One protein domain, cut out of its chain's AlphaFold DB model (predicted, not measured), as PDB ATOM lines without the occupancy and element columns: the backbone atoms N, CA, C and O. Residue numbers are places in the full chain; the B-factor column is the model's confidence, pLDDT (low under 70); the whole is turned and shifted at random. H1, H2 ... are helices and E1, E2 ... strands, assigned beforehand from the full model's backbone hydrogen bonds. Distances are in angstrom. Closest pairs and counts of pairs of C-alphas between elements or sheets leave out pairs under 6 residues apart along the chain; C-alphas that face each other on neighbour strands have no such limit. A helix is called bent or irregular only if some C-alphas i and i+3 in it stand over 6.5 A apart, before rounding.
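This is residues 7 to 54 of the 68 residues of the protein "Peptidase A1 domain-containing protein" of Opisthorchis viverrini (UniProt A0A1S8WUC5). A bent ribbon of three antiparallel strands makes one part of this domain: E2 and E3 form a long hairpin, and the short E1 is paired beside the first residues of E2. From the end of E3 a long stretch with no named element, residues 32 to 48, swings out in a wide arc and ends in the single short helix H1, which lies off the sheet. The printed part has 48 residues, with three named strands and one named helix in the order E1, E2, E3, H1; the sheet runs E1, E2, E3, and the class is mixed, helices and strands, though under half of the residues are in named elements. The whole is loose, with a radius of gyration of the C-alphas of 12.3 A and spans of 28 by 25 by 20 A.

Start at strand E1, residues 7 to 9, and go through a tight link to its antiparallel neighbour E2, residues 14 to 21. Look across this hairpin for N 7 and O 16, 2.9 A apart, and N 16 and O 7, 2.8 A apart, both within hydrogen-bond range. A second tight link leads to E3, residues 26 to 31, antiparallel to E2 with 152 degrees between their directions, and these two are a hairpin as well. Here N 19 and O 28 are within hydrogen-bond range at 2.9 A, as are N 26 and O 21 at 3.0 A. The three strands form a meander, each strand the antiparallel neighbour of the one before, with E1 and E3 as edge strands. The pairing is staggered: E2 pairs with E1 over residues 14 to 16 and with E3 over residues 16 to 21, and E2 bends by 50 degrees at residue 18. E1 and E3 are apart. Helix H1, residues 49 to 53, is not on the sheet, with 0 pairs of C-alphas within 10 A, and it is apart from E1 and from E2. In H1 every O i to N i+4 pair is within hydrogen-bond range.

Find C-alpha 7 at (140.137, 164.342, 94.316), where E1 begins; it runs 6.3 A to C-alpha 9. E2 runs 20.6 A from Ser 14 to C-alpha 21 at (155.978, 166.339, 103.770). E3 runs 16.2 A from Gln 26 to Ile 31. H1 runs 6.3 A from Pro 49 to C-alpha 53 at (158.026, 149.053, 93.788).

The two C-alphas farthest apart are those of Gly 13 and Thr 23, at 30.2 A, while Glu 7 and Arg 54, the first and last printed residues, have C-alphas 20.0 A apart. The printed part has no cut. The link from E3 to H1 is long, 17 residues. The mean pLDDT of the printed part is 95.8, and no printed residue is under 70.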
ATOM      1  N   GLU A   7     140.260 164.984  95.625       97.75
ATOM      2  CA  GLU A   7     140.137 164.342  94.316       97.75
ATOM      3  C   GLU A   7     139.658 162.900  94.528       97.75
ATOM      4  O   GLU A   7     140.113 162.229  95.455       97.75
ATOM      5  N   TYR A   8     138.738 162.411  93.694       97.69
ATOM      6  CA  TYR A   8     138.325 161.007  93.737       97.69
ATOM      7  C   TYR A   8     139.309 160.151  92.934       97.69
ATOM      8  O   TYR A   8     139.461 160.343  91.726       97.69
ATOM      9  N   ASP A   9     139.982 159.212  93.595       96.44
ATOM     10  CA  ASP A   9     140.866 158.252  92.938       96.44
ATOM     11  C   ASP A   9     140.097 156.974  92.589       96.44
ATOM     12  O   ASP A   9     139.753 156.172  93.457       96.44
ATOM     13  N   ASN A  10     139.868 156.763  91.293       96.00
ATOM     14  CA  ASN A  10     139.123 155.610  90.784       96.00
ATOM     15  C   ASN A  10     139.802 154.264  91.083       96.00
ATOM     16  O   ASN A  10     139.118 153.245  91.127       96.00
ATOM     17  N   LEU A  11     141.128 154.234  91.266       92.81
ATOM     18  CA  LEU A  11     141.861 152.989  91.524       92.81
ATOM     19  C   LEU A  11     141.704 152.517  92.972       92.81
ATOM     20  O   LEU A  11     141.592 151.318  93.213       92.81
ATOM     21  N   SER A  12     141.711 153.445  93.931       91.12
ATOM     22  CA  SER A  12     141.496 153.136  95.351       91.12
ATOM     23  C   SER A  12     140.036 153.253  95.797       91.12
ATOM     24  O   SER A  12     139.714 152.831  96.907       91.12
ATOM     25  N   GLY A  13     139.157 153.835  94.973       96.56
ATOM     26  CA  GLY A  13     137.756 154.084  95.319       96.56
ATOM     27  C   GLY A  13     137.587 155.074  96.474       96.56
ATOM     28  O   GLY A  13     136.632 154.972  97.239       96.56
ATOM     29  N   SER A  14     138.545 155.988  96.657       96.62
ATOM     30  CA  SER A  14     138.633 156.870  97.826       96.62
ATOM     31  C   SER A  14     138.844 158.329  97.426       96.62
ATOM     32  O   SER A  14     139.475 158.628  96.412       96.62
ATOM     33  N   PHE A  15     138.372 159.257  98.263       98.06
ATOM     34  CA  PHE A  15     138.773 160.660  98.169       98.06
ATOM     35  C   PHE A  15     140.166 160.839  98.771       98.06
ATOM     36  O   PHE A  15     140.407 160.517  99.936       98.06
ATOM     37  N   VAL A  16     141.079 161.373  97.972       97.81
ATOM     38  CA  VAL A  16     142.459 161.644  98.360       97.81
ATOM     39  C   VAL A  16     142.755 163.132  98.260       97.81
ATOM     40  O   VAL A  16     142.085 163.881  97.552       97.81
ATOM     41  N   THR A  17     143.794 163.577  98.955       97.56
ATOM     42  CA  THR A  17     144.313 164.936  98.808       97.56
ATOM     43  C   THR A  17     145.821 164.951  98.645       97.56
ATOM     44  O   THR A  17     146.534 164.060  99.118       97.56
ATOM     45  N   LYS A  18     146.314 165.986  97.966       97.31
ATOM     46  CA  LYS A  18     147.734 166.226  97.756       97.31
ATOM     47  C   LYS A  18     148.330 166.918  98.980       97.31
ATOM     48  O   LYS A  18     148.003 168.063  99.275       97.31
ATOM     49  N   VAL A  19     149.281 166.259  99.635       96.94
ATOM     50  CA  VAL A  19     150.048 166.816 100.759       96.94
ATOM     51  C   VAL A  19     151.538 166.848 100.449       96.94
ATOM     52  O   VAL A  19     152.047 166.060  99.647       96.94
ATOM     53  N   GLN A  20     152.249 167.755 101.110       97.38
ATOM     54  CA  GLN A  20     153.702 167.841 101.068       97.38
ATOM     55  C   GLN A  20     154.286 167.562 102.450       97.38
ATOM     56  O   GLN A  20     153.797 168.088 103.446       97.38
ATOM     57  N   VAL A  21     155.329 166.732 102.510       96.25
ATOM     58  CA  VAL A  21     155.978 166.339 103.770       96.25
ATOM     59  C   VAL A  21     157.492 166.512 103.679       96.25
ATOM     60  O   VAL A  21     158.116 166.105 102.698       96.25
ATOM     61  N   GLY A  22     158.074 167.078 104.738       94.50
ATOM     62  CA  GLY A  22     159.514 167.282 104.902       94.50
ATOM     63  C   GLY A  22     160.063 168.536 104.217       94.50
ATOM     64  O   GLY A  22     159.352 169.253 103.517       94.50
ATOM     65  N   THR A  23     161.363 168.769 104.420       95.12
ATOM     66  CA  THR A  23     162.124 169.864 103.802       95.12
ATOM     67  C   THR A  23     163.404 169.283 103.175       95.12
ATOM     68  O   THR A  23     164.276 168.804 103.907       95.12
ATOM     69  N   PRO A  24     163.557 169.279 101.837       95.31
ATOM     70  CA  PRO A  24     162.637 169.835 100.843       95.31
ATOM     71  C   PRO A  24     161.296 169.067 100.749       95.31
ATOM     72  O   PRO A  24     161.263 167.875 101.076       95.31
ATOM     73  N   PRO A  25     160.213 169.727 100.292       97.25
ATOM     74  CA  PRO A  25     158.879 169.131 100.190       97.25
ATOM     75  C   PRO A  25     158.819 167.891  99.287       97.25
ATOM     76  O   PRO A  25     159.214 167.935  98.122       97.25
ATOM     77  N   GLN A  26     158.255 166.791  99.793       97.44
ATOM     78  CA  GLN A  26     157.951 165.578  99.022       97.44
ATOM     79  C   GLN A  26     156.436 165.391  98.911       97.44
ATOM     80  O   GLN A  26     155.731 165.466  99.913       97.44
ATOM     81  N   THR A  27     155.926 165.158  97.698       97.56
ATOM     82  CA  THR A  27     154.479 165.130  97.418       97.56
ATOM     83  C   THR A  27     153.876 163.730  97.566       97.56
ATOM     84  O   THR A  27     154.365 162.773  96.962       97.56
ATOM     85  N   PHE A  28     152.742 163.635  98.262       97.06
ATOM     86  CA  PHE A  28     151.956 162.412  98.448       97.06
ATOM     87  C   PHE A  28     150.472 162.668  98.176       97.06
ATOM     88  O   PHE A  28     150.005 163.792  98.328       97.06
ATOM     89  N   TYR A  29     149.756 161.619  97.766       96.06
ATOM     90  CA  TYR A  29     148.295 161.586  97.816       96.06
ATOM     91  C   TYR A  29     147.906 160.716  99.003       96.06
ATOM     92  O   TYR A  29     148.422 159.604  99.125       96.06
ATOM     93  N   VAL A  30     147.071 161.243  99.891       96.25
ATOM     94  CA  VAL A  30     146.677 160.569 101.132       96.25
ATOM     95  C   VAL A  30     145.169 160.614 101.299       96.25
ATOM     96  O   VAL A  30     144.528 161.580 100.886       96.25
ATOM     97  N   ILE A  31     144.622 159.581 101.930       97.12
ATOM     98  CA  ILE A  31     143.252 159.586 102.436       97.12
ATOM     99  C   ILE A  31     143.257 160.367 103.754       97.12
ATOM    100  O   ILE A  31     144.132 160.155 104.598       97.12
ATOM    101  N   LEU A  32     142.301 161.280 103.922       96.25
ATOM    102  CA  LEU A  32     142.043 161.927 105.207       96.25
ATOM    103  C   LEU A  32     141.048 161.063 105.985       96.25
ATOM    104  O   LEU A  32     139.845 161.137 105.758       96.25
ATOM    105  N   ASP A  33     141.571 160.212 106.860       96.00
ATOM    106  CA  ASP A  33     140.793 159.246 107.634       96.00
ATOM    107  C   ASP A  33     140.441 159.803 109.022       96.00
ATOM    108  O   ASP A  33     141.309 159.953 109.877       96.00
ATOM    109  N   THR A  34     139.166 160.117 109.263       96.81
ATOM    110  CA  THR A  34     138.685 160.568 110.583       96.81
ATOM    111  C   THR A  34     138.556 159.431 111.598       96.81
ATOM    112  O   THR A  34     138.337 159.696 112.777       96.81
ATOM    113  N   GLY A  35     138.663 158.173 111.158       97.25
ATOM    114  CA  GLY A  35     138.601 156.984 112.005       97.25
ATOM    115  C   GLY A  35     139.908 156.663 112.732       97.25
ATOM    116  O   GLY A  35     139.917 155.766 113.575       97.25
ATOM    117  N   SER A  36     141.007 157.377 112.452       96.50
ATOM    118  CA  SER A  36     142.302 157.138 113.096       96.50
ATOM    119  C   SER A  36     143.123 158.422 113.335       96.50
ATOM    120  O   SER A  36     143.078 159.361 112.543       96.50
ATOM    121  N   PRO A  37     143.898 158.506 114.439       96.19
ATOM    122  CA  PRO A  37     144.773 159.653 114.705       96.19
ATOM    123  C   PRO A  37     146.162 159.550 114.047       96.19
ATOM    124  O   PRO A  37     146.920 160.525 114.042       96.19
ATOM    125  N   GLN A  38     146.551 158.372 113.550       95.62
ATOM    126  CA  GLN A  38     147.894 158.125 113.035       95.62
ATOM    127  C   GLN A  38     148.101 158.713 111.638       95.62
ATOM    128  O   GLN A  38     147.196 158.823 110.818       95.62
ATOM    129  N   ARG A  39     149.361 159.030 111.337       94.56
ATOM    130  CA  ARG A  39     149.813 159.397 109.993       94.56
ATOM    131  C   ARG A  39     150.973 158.502 109.620       94.56
ATOM    132  O   ARG A  39     151.907 158.340 110.405       94.56
ATOM    133  N   TRP A  40     150.941 157.955 108.418       94.12
ATOM    134  CA  TRP A  40     152.002 157.094 107.926       94.12
ATOM    135  C   TRP A  40     152.231 157.339 106.442       94.12
ATOM    136  O   TRP A  40     151.324 157.696 105.694       94.12
ATOM    137  N   LEU A  41     153.479 157.160 106.023       95.88
ATOM    138  CA  LEU A  41     153.889 157.195 104.628       95.88
ATOM    139  C   LEU A  41     154.820 156.008 104.364       95.88
ATOM    140  O   LEU A  41     155.594 155.632 105.249       95.88
ATOM    141  N   PRO A  42     154.802 155.429 103.154       95.75
ATOM    142  CA  PRO A  42     155.762 154.398 102.778       95.75
ATOM    143  C   PRO A  42     157.193 154.948 102.838       95.75
ATOM    144  O   PRO A  42     157.520 155.905 102.139       95.75
ATOM    145  N   SER A  43     158.058 154.342 103.652       94.44
ATOM    146  CA  SER A  43     159.458 154.763 103.792       94.44
ATOM    147  C   SER A  43     160.309 154.324 102.599       94.44
ATOM    148  O   SER A  43     160.192 153.195 102.116       94.44
ATOM    149  N   ALA A  44     161.222 155.191 102.152       94.69
ATOM    150  CA  ALA A  44     162.230 154.841 101.152       94.69
ATOM    151  C   ALA A  44     163.219 153.772 101.644       94.69
ATOM    152  O   ALA A  44     163.777 153.050 100.822       94.69
ATOM    153  N   GLU A  45     163.372 153.645 102.962       92.81
ATOM    154  CA  GLU A  45     164.239 152.678 103.645       92.81
ATOM    155  C   GLU A  45     163.515 151.361 103.981       92.81
ATOM    156  O   GLU A  45     164.088 150.490 104.630       92.81
ATOM    157  N   SER A  46     162.244 151.201 103.590       93.31
ATOM    158  CA  SER A  46     161.522 149.945 103.811       93.31
ATOM    159  C   SER A  46     162.147 148.799 103.012       93.31
ATOM    160  O   SER A  46     162.499 148.967 101.841       93.31
ATOM    161  N   ASN A  47     162.221 147.616 103.625       94.81
ATOM    162  CA  ASN A  47     162.648 146.384 102.960       94.81
ATOM    163  C   ASN A  47     161.508 145.626 102.270       94.81
ATOM    164  O   ASN A  47     161.789 144.700 101.513       94.81
ATOM    165  N   ASP A  48     160.262 146.050 102.474       96.69
ATOM    166  CA  ASP A  48     159.083 145.451 101.853       96.69
ATOM    167  C   ASP A  48     159.121 145.606 100.308       96.69
ATOM    168  O   ASP A  48     159.252 146.736  99.811       96.69
ATOM    169  N   PRO A  49     159.006 144.507  99.529       96.12
ATOM    170  CA  PRO A  49     159.034 144.544  98.064       96.12
ATOM    171  C   PRO A  49     157.938 145.414  97.433       96.12
ATOM    172  O   PRO A  49     158.200 146.115  96.451       96.12
ATOM    173  N   ILE A  50     156.732 145.418  98.007       95.25
ATOM    174  CA  ILE A  50     155.596 146.222  97.537       95.25
ATOM    175  C   ILE A  50     155.881 147.698  97.787       95.25
ATOM    176  O   ILE A  50     155.586 148.549  96.952       95.25
ATOM    177  N   VAL A  51     156.491 148.036  98.925       95.56
ATOM    178  CA  VAL A  51     156.892 149.424  99.169       95.56
ATOM    179  C   VAL A  51     157.977 149.839  98.181       95.56
ATOM    180  O   VAL A  51     157.849 150.901  97.575       95.56
ATOM    181  N   LYS A  52     159.004 149.010  97.958       95.19
ATOM    182  CA  LYS A  52     160.107 149.307  97.027       95.19
ATOM    183  C   LYS A  52     159.642 149.547  95.588       95.19
ATOM    184  O   LYS A  52     160.229 150.402  94.924       95.19
ATOM    185  N   SER A  53     158.591 148.860  95.131       94.19
ATOM    186  CA  SER A  53     158.026 149.053  93.788       94.19
ATOM    187  C   SER A  53     157.249 150.370  93.629       94.19
ATOM    188  O   SER A  53     157.051 150.844  92.509       94.19
ATOM    189  N   ARG A  54     156.849 151.028  94.729       91.94
ATOM    190  CA  ARG A  54     156.143 152.319  94.685       91.94
ATOM    191  C   ARG A  54     157.085 153.473  94.328       91.94
ATOM    192  O   ARG A  54     158.181 153.626  94.875       91.94
TER     193      ARG A  54